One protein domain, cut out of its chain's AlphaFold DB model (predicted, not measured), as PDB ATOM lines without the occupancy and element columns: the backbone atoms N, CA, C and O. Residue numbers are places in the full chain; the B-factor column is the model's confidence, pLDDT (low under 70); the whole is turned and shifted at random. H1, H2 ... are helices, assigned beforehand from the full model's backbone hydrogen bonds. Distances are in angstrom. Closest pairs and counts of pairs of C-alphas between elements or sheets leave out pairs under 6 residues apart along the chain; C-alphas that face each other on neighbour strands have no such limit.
ATOM      1  N   THR A 167     -41.623 -12.405  58.408       80.38
ATOM      2  CA  THR A 167     -41.782 -11.142  57.683       80.38
ATOM      3  C   THR A 167     -43.188 -10.599  57.890       80.38
ATOM      4  O   THR A 167     -44.164 -11.237  57.502       80.38
ATOM      5  N   PHE A 168     -43.289  -9.400  58.464       79.12
ATOM      6  CA  PHE A 168     -44.566  -8.708  58.621       79.12
ATOM      7  C   PHE A 168     -45.092  -8.189  57.278       79.12
ATOM      8  O   PHE A 168     -44.388  -7.474  56.560       79.12
ATOM      9  N   ASP A 169     -46.360  -8.473  56.988       80.56
ATOM     10  CA  ASP A 169     -47.099  -7.837  55.900       80.56
ATOM     11  C   ASP A 169     -47.931  -6.664  56.440       80.56
ATOM     12  O   ASP A 169     -48.872  -6.850  57.217       80.56
ATOM     13  N   PHE A 170     -47.575  -5.452  56.003       79.38
ATOM     14  CA  PHE A 170     -48.255  -4.193  56.333       79.38
ATOM     15  C   PHE A 170     -49.137  -3.671  55.187       79.38
ATOM     16  O   PHE A 170     -49.432  -2.473  55.129       79.38
ATOM     17  N   SER A 171     -49.533  -4.535  54.249       81.62
ATOM     18  CA  SER A 171     -50.502  -4.193  53.210       81.62
ATOM     19  C   SER A 171     -51.861  -3.779  53.802       81.62
ATOM     20  O   SER A 171     -52.183  -4.052  54.963       81.62
ATOM     21  N   GLU A 172     -52.678  -3.071  53.017       76.44
ATOM     22  CA  GLU A 172     -53.968  -2.531  53.484       76.44
ATOM     23  C   GLU A 172     -54.964  -3.620  53.919       76.44
ATOM     24  O   GLU A 172     -55.806  -3.367  54.785       76.44
ATOM     25  N   ASP A 173     -54.840  -4.817  53.338       79.25
ATOM     26  CA  ASP A 173     -55.736  -5.962  53.532       79.25
ATOM     27  C   ASP A 173     -55.190  -7.033  54.489       79.25
ATOM     28  O   ASP A 173     -55.923  -7.948  54.866       79.25
ATOM     29  N   ALA A 174     -53.931  -6.924  54.920       83.25
ATOM     30  CA  ALA A 174     -53.337  -7.880  55.846       83.25
ATOM     31  C   ALA A 174     -53.982  -7.820  57.243       83.25
ATOM     32  O   ALA A 174     -54.272  -6.742  57.767       83.25
ATOM     33  N   ASP A 175     -54.137  -8.970  57.910       83.06
ATOM     34  CA  ASP A 175     -54.516  -9.014  59.331       83.06
ATOM     35  C   ASP A 175     -53.268  -8.820  60.209       83.06
ATOM     36  O   ASP A 175     -52.677  -9.768  60.730       83.06
ATOM     37  N   ILE A 176     -52.837  -7.564  60.340       81.25
ATOM     38  CA  ILE A 176     -51.695  -7.172  61.181       81.25
ATOM     39  C   ILE A 176     -51.889  -7.620  62.647       81.25
ATOM     40  O   ILE A 176     -50.952  -8.172  63.226       81.25
ATOM     41  N   PRO A 177     -53.073  -7.460  63.278       78.38
ATOM     42  CA  PRO A 177     -53.294  -7.959  64.635       78.38
ATOM     43  C   PRO A 177     -53.083  -9.469  64.818       78.38
ATOM     44  O   PRO A 177     -52.592  -9.888  65.866       78.38
ATOM     45  N   ALA A 178     -53.475 -10.294  63.841       81.31
ATOM     46  CA  ALA A 178     -53.238 -11.736  63.900       81.31
ATOM     47  C   ALA A 178     -51.742 -12.070  63.788       81.31
ATOM     48  O   ALA A 178     -51.256 -12.914  64.536       81.31
ATOM     49  N   GLN A 179     -51.008 -11.362  62.925       80.94
ATOM     50  CA  GLN A 179     -49.553 -11.506  62.802       80.94
ATOM     51  C   GLN A 179     -48.823 -11.150  64.105       80.94
ATOM     52  O   GLN A 179     -47.934 -11.877  64.534       80.94
ATOM     53  N   ILE A 180     -49.232 -10.068  64.777       79.38
ATOM     54  CA  ILE A 180     -48.673  -9.679  66.082       79.38
ATOM     55  C   ILE A 180     -48.943 -10.756  67.139       79.38
ATOM     56  O   ILE A 180     -48.051 -11.077  67.921       79.38
ATOM     57  N   GLN A 181     -50.149 -11.333  67.156       78.38
ATOM     58  CA  GLN A 181     -50.455 -12.416  68.090       78.38
ATOM     59  C   GLN A 181     -49.587 -13.644  67.828       78.38
ATOM     60  O   GLN A 181     -49.049 -14.201  68.774       78.38
ATOM     61  N   PHE A 182     -49.435 -14.034  66.563       80.94
ATOM     62  CA  PHE A 182     -48.606 -15.172  66.185       80.94
ATOM     63  C   PHE A 182     -47.180 -15.026  66.729       80.94
ATOM     64  O   PHE A 182     -46.686 -15.927  67.393       80.94
ATOM     65  N   VAL A 183     -46.561 -13.854  66.548       78.38
ATOM     66  CA  VAL A 183     -45.220 -13.578  67.086       78.38
ATOM     67  C   VAL A 183     -45.192 -13.638  68.616       78.38
ATOM     68  O   VAL A 183     -44.253 -14.190  69.187       78.38
ATOM     69  N   SER A 184     -46.216 -13.109  69.289       76.50
ATOM     70  CA  SER A 184     -46.323 -13.185  70.751       76.50
ATOM     71  C   SER A 184     -46.444 -14.628  71.252       76.50
ATOM     72  O   SER A 184     -45.799 -14.983  72.236       76.50
ATOM     73  N   ASP A 185     -47.248 -15.457  70.586       79.62
ATOM     74  CA  ASP A 185     -47.460 -16.856  70.959       79.62
ATOM     75  C   ASP A 185     -46.186 -17.677  70.716       79.62
ATOM     76  O   ASP A 185     -45.739 -18.397  71.606       79.62
ATOM     77  N   THR A 186     -45.526 -17.495  69.565       76.31
ATOM     78  CA  THR A 186     -44.237 -18.138  69.262       76.31
ATOM     79  C   THR A 186     -43.153 -17.742  70.265       76.31
ATOM     80  O   THR A 186     -42.379 -18.587  70.714       76.31
ATOM     81  N   ALA A 187     -43.098 -16.471  70.671       73.75
ATOM     82  CA  ALA A 187     -42.161 -16.032  71.698       73.75
ATOM     83  C   ALA A 187     -42.453 -16.697  73.051       73.75
ATOM     84  O   ALA A 187     -41.518 -17.139  73.728       73.75
ATOM     85  N   GLN A 188     -43.731 -16.814  73.423       77.06
ATOM     86  CA  GLN A 188     -44.149 -17.458  74.665       77.06
ATOM     87  C   GLN A 188     -43.835 -18.962  74.663       77.06
ATOM     88  O   GLN A 188     -43.375 -19.484  75.678       77.06
ATOM     89  N   GLU A 189     -44.005 -19.646  73.529       75.62
ATOM     90  CA  GLU A 189     -43.575 -21.039  73.332       75.62
ATOM     91  C   GLU A 189     -42.056 -21.196  73.476       75.62
ATOM     92  O   GLU A 189     -41.583 -22.163  74.076       75.62
ATOM     93  N   ALA A 190     -41.284 -20.208  73.013       70.50
ATOM     94  CA  ALA A 190     -39.838 -20.141  73.220       70.50
ATOM     95  C   ALA A 190     -39.433 -19.754  74.663       70.50
ATOM     96  O   ALA A 190     -38.243 -19.747  74.987       70.50
ATOM     97  N   GLY A 191     -40.399 -19.460  75.544       69.00
ATOM     98  CA  GLY A 191     -40.175 -19.102  76.947       69.00
ATOM     99  C   GLY A 191     -39.860 -17.623  77.191       69.00
ATOM    100  O   GLY A 191     -39.357 -17.279  78.260       69.00
ATOM    101  N   THR A 192     -40.143 -16.748  76.224       71.81
ATOM    102  CA  THR A 192     -39.903 -15.297  76.295       71.81
ATOM    103  C   THR A 192     -41.203 -14.511  76.123       71.81
ATOM    104  O   THR A 192     -42.043 -14.878  75.310       71.81
ATOM    105  N   THR A 193     -41.396 -13.418  76.861       70.25
ATOM    106  CA  THR A 193     -42.543 -12.517  76.648       70.25
ATOM    107  C   THR A 193     -42.110 -11.299  75.843       70.25
ATOM    108  O   THR A 193     -41.039 -10.737  76.075       70.25
ATOM    109  N   VAL A 194     -42.925 -10.906  74.863       69.50
ATOM    110  CA  VAL A 194     -42.680  -9.706  74.055       69.50
ATOM    111  C   VAL A 194     -43.398  -8.535  74.707       69.50
ATOM    112  O   VAL A 194     -44.615  -8.435  74.622       69.50
ATOM    113  N   ASP A 195     -42.633  -7.634  75.317       68.81
ATOM    114  CA  ASP A 195     -43.192  -6.498  76.061       68.81
ATOM    115  C   ASP A 195     -43.194  -5.191  75.248       68.81
ATOM    116  O   ASP A 195     -43.844  -4.216  75.622       68.81
ATOM    117  N   THR A 196     -42.421  -5.109  74.159       71.31
ATOM    118  CA  THR A 196     -42.197  -3.850  73.429       71.31
ATOM    119  C   THR A 196     -42.002  -4.091  71.937       71.31
ATOM    120  O   THR A 196     -41.269  -4.990  71.532       71.31
ATOM    121  N   ILE A 197     -42.619  -3.236  71.114       73.81
ATOM    122  CA  ILE A 197     -42.411  -3.195  69.661       73.81
ATOM    123  C   ILE A 197     -41.829  -1.836  69.275       73.81
ATOM    124  O   ILE A 197     -42.463  -0.793  69.445       73.81
ATOM    125  N   VAL A 198     -40.638  -1.852  68.675       75.38
ATOM    126  CA  VAL A 198     -39.995  -0.662  68.105       75.38
ATOM    127  C   VAL A 198     -40.247  -0.641  66.602       75.38
ATOM    128  O   VAL A 198     -39.997  -1.622  65.908       75.38
ATOM    129  N   THR A 199     -40.766   0.469  66.072       75.19
ATOM    130  CA  THR A 199     -41.117   0.556  64.646       75.19
ATOM    131  C   THR A 199     -40.926   1.956  64.069       75.19
ATOM    132  O   THR A 199     -40.860   2.960  64.782       75.19
ATOM    133  N   SER A 200     -40.853   2.042  62.742       76.44
ATOM    134  CA  SER A 200     -40.740   3.317  62.036       76.44
ATOM    135  C   SER A 200     -42.083   4.048  61.958       76.44
ATOM    136  O   SER A 200     -43.169   3.463  62.009       76.44
ATOM    137  N   ARG A 201     -42.021   5.364  61.750       79.00
ATOM    138  CA  ARG A 201     -43.206   6.205  61.501       79.00
ATOM    139  C   ARG A 201     -43.995   5.761  60.272       79.00
ATOM    140  O   ARG A 201     -45.221   5.832  60.275       79.00
ATOM    141  N   LYS A 202     -43.295   5.295  59.234       80.50
ATOM    142  CA  LYS A 202     -43.899   4.815  57.987       80.50
ATOM    143  C   LYS A 202     -44.754   3.575  58.235       80.50
ATOM    144  O   LYS A 202     -45.924   3.576  57.868       80.50
ATOM    145  N   VAL A 203     -44.200   2.582  58.930       81.56
ATOM    146  CA  VAL A 203     -44.930   1.367  59.317       81.56
ATOM    147  C   VAL A 203     -46.097   1.714  60.239       81.56
ATOM    148  O   VAL A 203     -47.206   1.230  60.038       81.56
ATOM    149  N   ARG A 204     -45.912   2.650  61.181       80.81
ATOM    150  CA  ARG A 204     -47.018   3.152  62.010       80.81
ATOM    151  C   ARG A 204     -48.148   3.754  61.173       80.81
ATOM    152  O   ARG A 204     -49.311   3.466  61.428       80.81
ATOM    153  N   ASN A 205     -47.833   4.556  60.160       81.38
ATOM    154  CA  ASN A 205     -48.849   5.115  59.268       81.38
ATOM    155  C   ASN A 205     -49.550   4.035  58.430       81.38
ATOM    156  O   ASN A 205     -50.761   4.126  58.246       81.38
ATOM    157  N   GLN A 206     -48.834   2.996  57.994       83.75
ATOM    158  CA  GLN A 206     -49.432   1.839  57.316       83.75
ATOM    159  C   GLN A 206     -50.390   1.074  58.241       83.75
ATOM    160  O   GLN A 206     -51.521   0.799  57.852       83.75
ATOM    161  N   MET A 207     -50.011   0.841  59.504       81.44
ATOM    162  CA  MET A 207     -50.902   0.236  60.506       81.44
ATOM    163  C   MET A 207     -52.177   1.063  60.732       81.44
ATOM    164  O   MET A 207     -53.264   0.511  60.862       81.44
ATOM    165  N   ARG A 208     -52.082   2.399  60.728       80.56
ATOM    166  CA  ARG A 208     -53.252   3.291  60.872       80.56
ATOM    167  C   ARG A 208     -54.196   3.252  59.664       80.56
ATOM    168  O   ARG A 208     -55.390   3.518  59.815       80.56
ATOM    169  N   ALA A 209     -53.658   2.969  58.480       81.56
ATOM    170  CA  ALA A 209     -54.405   2.884  57.227       81.56
ATOM    171  C   ALA A 209     -54.982   1.480  56.956       81.56
ATOM    172  O   ALA A 209     -55.850   1.334  56.100       81.56
ATOM    173  N   ASN A 210     -54.532   0.458  57.686       83.56
ATOM    174  CA  ASN A 210     -54.946  -0.928  57.488       83.56
ATOM    175  C   ASN A 210     -56.426  -1.170  57.855       83.56
ATOM    176  O   ASN A 210     -56.910  -0.734  58.907       83.56
ATOM    177  N   ARG A 211     -57.140  -1.924  57.007       81.06
ATOM    178  CA  ARG A 211     -58.587  -2.171  57.147       81.06
ATOM    179  C   ARG A 211     -58.931  -3.021  58.367       81.06
ATOM    180  O   ARG A 211     -59.941  -2.758  59.018       81.06
ATOM    181  N   ALA A 212     -58.113  -4.020  58.703       80.38
ATOM    182  CA  ALA A 212     -58.356  -4.884  59.858       80.38
ATOM    183  C   ALA A 212     -58.261  -4.094  61.173       80.38
ATOM    184  O   ALA A 212     -59.115  -4.238  62.051       80.38
ATOM    185  N   ILE A 213     -57.277  -3.197  61.281       80.69
ATOM    186  CA  ILE A 213     -57.111  -2.309  62.439       80.69
ATOM    187  C   ILE A 213     -58.259  -1.291  62.513       80.69
ATOM    188  O   ILE A 213     -58.871  -1.134  63.571       80.69
ATOM    189  N   GLN A 214     -58.622  -0.656  61.393       80.56
ATOM    190  CA  GLN A 214     -59.752   0.282  61.345       80.56
ATOM    191  C   GLN A 214     -61.070  -0.370  61.773       80.56
ATOM    192  O   GLN A 214     -61.793   0.203  62.586       80.56
ATOM    193  N   LYS A 215     -61.361  -1.586  61.292       81.31
ATOM    194  CA  LYS A 215     -62.579  -2.330  61.653       81.31
ATOM    195  C   LYS A 215     -62.627  -2.691  63.133       81.31
ATOM    196  O   LYS A 215     -63.693  -2.603  63.735       81.31
ATOM    197  N   ARG A 216     -61.496  -3.080  63.733       76.12
ATOM    198  CA  ARG A 216     -61.443  -3.453  65.157       76.12
ATOM    199  C   ARG A 216     -61.556  -2.252  66.098       76.12
ATOM    200  O   ARG A 216     -62.103  -2.411  67.182       76.12
ATOM    201  N   ILE A 217     -61.071  -1.076  65.694       78.25
ATOM    202  CA  ILE A 217     -61.090   0.130  66.538       78.25
ATOM    203  C   ILE A 217     -62.353   0.969  66.304       78.25
ATOM    204  O   ILE A 217     -63.042   1.322  67.256       78.25
ATOM    205  N   ASN A 218     -62.676   1.282  65.047       75.12
ATOM    206  CA  ASN A 218     -63.763   2.203  64.692       75.12
ATOM    207  C   ASN A 218     -65.068   1.482  64.288       75.12
ATOM    208  O   ASN A 218     -66.083   2.138  64.036       75.12
ATOM    209  N   GLY A 219     -65.059   0.146  64.203       70.75
ATOM    210  CA  GLY A 219     -66.186  -0.657  63.725       70.75
ATOM    211  C   GLY A 219     -66.363  -0.633  62.200       70.75
ATOM    212  O   GLY A 219     -65.733   0.140  61.480       70.75
ATOM    213  N   THR A 220     -67.260  -1.479  61.685       67.00
ATOM    214  CA  THR A 220     -67.487  -1.677  60.236       67.00
ATOM    215  C   THR A 220     -67.998  -0.423  59.510       67.00
ATOM    216  O   THR A 220     -67.817  -0.293  58.307       67.00
ATOM    217  N   LEU A 221     -68.630   0.513  60.229       56.62
ATOM    218  CA  LEU A 221     -69.247   1.722  59.661       56.62
ATOM    219  C   LEU A 221     -68.251   2.859  59.365       56.62
ATOM    220  O   LEU A 221     -68.637   3.845  58.745       56.62
ATOM    221  N   SER A 222     -66.993   2.727  59.792       58.22
ATOM    222  CA  SER A 222     -65.952   3.760  59.652       58.22
ATOM    223  C   SER A 222     -64.743   3.274  58.839       58.22
ATOM    224  O   SER A 222     -63.617   3.731  59.051       58.22
ATOM    225  N   GLU A 223     -64.956   2.323  57.926       57.81
ATOM    226  CA  GLU A 223     -63.931   1.844  56.993       57.81
ATOM    227  C   GLU A 223     -63.444   3.012  56.113       57.81
ATOM    228  O   GLU A 223     -64.241   3.685  55.461       57.81
ATOM    229  N   GLY A 224     -62.139   3.302  56.153       59.34
ATOM    230  CA  GLY A 224     -61.523   4.459  55.491       59.34
ATOM    231  C   GLY A 224     -61.181   5.639  56.413       59.34
ATOM    232  O   GLY A 224     -60.494   6.564  55.980       59.34
ATOM    233  N   ALA A 225     -61.597   5.622  57.686       66.94
ATOM    234  CA  ALA A 225     -61.187   6.638  58.654       66.94
ATOM    235  C   ALA A 225     -59.804   6.317  59.241       66.94
ATOM    236  O   ALA A 225     -59.592   5.254  59.826       66.94
ATOM    237  N   TYR A 226     -58.867   7.265  59.142       70.25
ATOM    238  CA  TYR A 226     -57.554   7.138  59.773       70.25
ATOM    239  C   TYR A 226     -57.684   6.970  61.289       70.25
ATOM    240  O   TYR A 226     -58.243   7.823  61.979       70.25
ATOM    241  N   VAL A 227     -57.087   5.906  61.822       79.62
ATOM    242  CA  VAL A 227     -56.989   5.690  63.270       79.62
ATOM    243  C   VAL A 227     -56.052   6.741  63.878       79.62
ATOM    244  O   VAL A 227     -55.017   7.080  63.292       79.62
ATOM    245  N   SER A 228     -56.396   7.305  65.037       82.50
ATOM    246  CA  SER A 228     -55.505   8.219  65.766       82.50
ATOM    247  C   SER A 228     -54.369   7.448  66.447       82.50
ATOM    248  O   SER A 228     -54.517   6.270  66.760       82.50
ATOM    249  N   ASN A 229     -53.230   8.100  66.705       79.06
ATOM    250  CA  ASN A 229     -52.106   7.435  67.382       79.06
ATOM    251  C   ASN A 229     -52.523   6.880  68.751       79.06
ATOM    252  O   ASN A 229     -52.279   5.718  69.025       79.06
ATOM    253  N   ALA A 230     -53.263   7.662  69.543       81.81
ATOM    254  CA  ALA A 230     -53.730   7.228  70.857       81.81
ATOM    255  C   ALA A 230     -54.628   5.978  70.801       81.81
ATOM    256  O   ALA A 230     -54.532   5.108  71.666       81.81
ATOM    257  N   ALA A 231     -55.494   5.868  69.786       80.25
ATOM    258  CA  ALA A 231     -56.367   4.706  69.639       80.25
ATOM    259  C   ALA A 231     -55.592   3.461  69.181       80.25
ATOM    260  O   ALA A 231     -55.885   2.360  69.642       80.25
ATOM    261  N   LEU A 232     -54.581   3.634  68.323       78.94
ATOM    262  CA  LEU A 232     -53.677   2.554  67.929       78.94
ATOM    263  C   LEU A 232     -52.823   2.070  69.110       78.94
ATOM    264  O   LEU A 232     -52.721   0.865  69.319       78.94
ATOM    265  N   ASP A 233     -52.261   2.993  69.894       79.12
ATOM    266  CA  ASP A 233     -51.444   2.668  71.067       79.12
ATOM    267  C   ASP A 233     -52.284   1.888  72.095       79.12
ATOM    268  O   ASP A 233     -51.899   0.802  72.511       79.12
ATOM    269  N   THR A 234     -53.509   2.351  72.382       79.94
ATOM    270  CA  THR A 234     -54.450   1.640  73.271       79.94
ATOM    271  C   THR A 234     -54.795   0.238  72.750       79.94
ATOM    272  O   THR A 234     -54.880  -0.715  73.523       79.94
ATOM    273  N   PHE A 235     -55.007   0.090  71.439       78.50
ATOM    274  CA  PHE A 235     -55.310  -1.205  70.828       78.50
ATOM    275  C   PHE A 235     -54.143  -2.193  70.959       78.50
ATOM    276  O   PHE A 235     -54.358  -3.365  71.273       78.50
ATOM    277  N   LEU A 236     -52.914  -1.724  70.742       74.94
ATOM    278  CA  LEU A 236     -51.710  -2.545  70.861       74.94
ATOM    279  C   LEU A 236     -51.391  -2.873  72.327       74.94
ATOM    280  O   LEU A 236     -51.065  -4.021  72.630       74.94
ATOM    281  N   ASP A 237     -51.598  -1.927  73.244       71.81
ATOM    282  CA  ASP A 237     -51.428  -2.125  74.688       71.81
ATOM    283  C   ASP A 237     -52.330  -3.236  75.234       71.81
ATOM    284  O   ASP A 237     -51.880  -4.075  76.018       71.81
ATOM    285  N   LEU A 238     -53.593  -3.269  74.796       69.31
ATOM    286  CA  LEU A 238     -54.554  -4.303  75.187       69.31
ATOM    287  C   LEU A 238     -54.193  -5.690  74.649       69.31
ATOM    288  O   LEU A 238     -54.637  -6.690  75.211       69.31
ATOM    289  N   ARG A 239     -53.430  -5.765  73.552       65.31
ATOM    290  CA  ARG A 239     -53.109  -7.032  72.890       65.31
ATOM    291  C   ARG A 239     -51.780  -7.632  73.340       65.31
ATOM    292  O   ARG A 239     -51.694  -8.850  73.408       65.31
ATOM    293  N   ILE A 240     -50.787  -6.796  73.637       61.50
ATOM    294  CA  ILE A 240     -49.402  -7.220  73.916       61.50
ATOM    295  C   ILE A 240     -49.067  -7.124  75.416       61.50
ATOM    296  O   ILE A 240     -48.105  -7.724  75.872       61.50
ATOM    297  N   GLY A 241     -49.886  -6.443  76.226       47.28
ATOM    298  CA  GLY A 241     -49.615  -6.309  77.658       47.28
ATOM    299  C   GLY A 241     -48.486  -5.314  77.939       47.28
ATOM    300  O   GLY A 241     -47.440  -5.679  78.443       47.28
ATOM    301  N   ARG A 242     -48.741  -4.031  77.654       37.22
ATOM    302  CA  ARG A 242     -47.954  -2.840  78.046       37.22
ATOM    303  C   ARG A 242     -46.427  -2.864  77.777       37.22
ATOM    304  O   ARG A 242     -45.663  -3.290  78.644       37.22
ATOM    305  N   ARG A 243     -45.993  -2.118  76.744       49.09
ATOM    306  CA  ARG A 243     -45.197  -0.865  76.866       49.09
ATOM    307  C   ARG A 243     -44.671  -0.320  75.522       49.09
ATOM    308  O   ARG A 243     -44.203  -1.050  74.657       49.09
ATOM    309  N   ASP A 244     -44.735   1.010  75.439       42.16
ATOM    310  CA  ASP A 244     -43.946   1.981  74.668       42.16
ATOM    311  C   ASP A 244     -43.592   1.654  73.207       42.16
ATOM    312  O   ASP A 244     -42.501   1.192  72.871       42.16
ATOM    313  N   ILE A 245     -44.481   2.034  72.286       45.50
ATOM    314  CA  ILE A 245     -44.159   2.053  70.858       45.50
ATOM    315  C   ILE A 245     -43.290   3.281  70.580       45.50
ATOM    316  O   ILE A 245     -43.785   4.392  70.352       45.50
ATOM    317  N   PHE A 246     -41.978   3.089  70.540       44.94
ATOM    318  CA  PHE A 246     -41.064   4.145  70.128       44.94
ATOM    319  C   PHE A 246     -41.067   4.281  68.607       44.94
ATOM    320  O   PHE A 246     -40.819   3.325  67.873       44.94
ATOM    321  N   SER A 247     -41.372   5.486  68.119       40.94
ATOM    322  CA  SER A 247     -41.116   5.833  66.726       40.94
ATOM    323  C   SER A 247     -39.696   6.365  66.622       40.94
ATOM    324  O   SER A 247     -39.403   7.398  67.223       40.94
ATOM    325  N   LEU A 248     -38.840   5.721  65.835       44.66
ATOM    326  CA  LEU A 248     -37.568   6.330  65.452       44.66
ATOM    327  C   LEU A 248     -37.890   7.570  64.598       44.66
ATOM    328  O   LEU A 248     -38.502   7.468  63.533       44.66
ATOM    329  N   PHE A 249     -37.597   8.758  65.137       33.84
ATOM    330  CA  PHE A 249     -37.803  10.052  64.469       33.84
ATOM    331  C   PHE A 249     -36.702  10.372  63.454       33.84
ATOM    332  O   PHE A 249     -36.871  11.300  62.668       33.84
TER     333      PHE A 249
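AT A GLANCE: This is residues 167 to 249 of the 263 residues of the protein "Phage protein" of human gut metagenome (UniProt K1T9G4). The longest helix, H1, runs along one side, and three shorter helices, H2, H3 and H4, cluster beside its residues 176 to 184, crossing one another nearly at right angles. Residues 199 to 200 pair briefly with 247 to 248, parallel. The 83 printed residues have four named helices, H1 to H4 in chain order, and no named strand: all helix, compact, radius of gyration of the C-alphas 12.7 A, spans 39 by 27 by 22 A.

HOW THE PARTS SIT: H1, residues 176 to 189, touches H3, residues 211 to 218, with residues 176 to 177 alone, about perpendicular at 87 degrees; the closest C-alphas, of Pro 177 and Ile 213, are 7.2 A apart. H1 only just touches H4, residues 229 to 240, with 3 pairs of C-alphas within 8 A, the closest those of Ser 184 and Ile 240, 7.4 A. H2, residues 201 to 209, is close to H4 but not clearly touching, the closest C-alphas, of Arg 208 and Leu 232, being 7.1 A apart. In H1, H2, H3 and H4 every O i to N i+4 pair is within hydrogen-bond range.

IN THESE COORDINATES: H1 spans 20.1 A from C-alpha 176 at (-51.695, -7.172, 61.181); H4 spans 16.3 A, to C-alpha 240 at (-49.402, -7.220, 73.916).

THE WHOLE: The printed part has no cut. The link H1 to H2 is long. Residues 191, 194 to 195, 220 to 225 and 238 to 249 have pLDDT under 70.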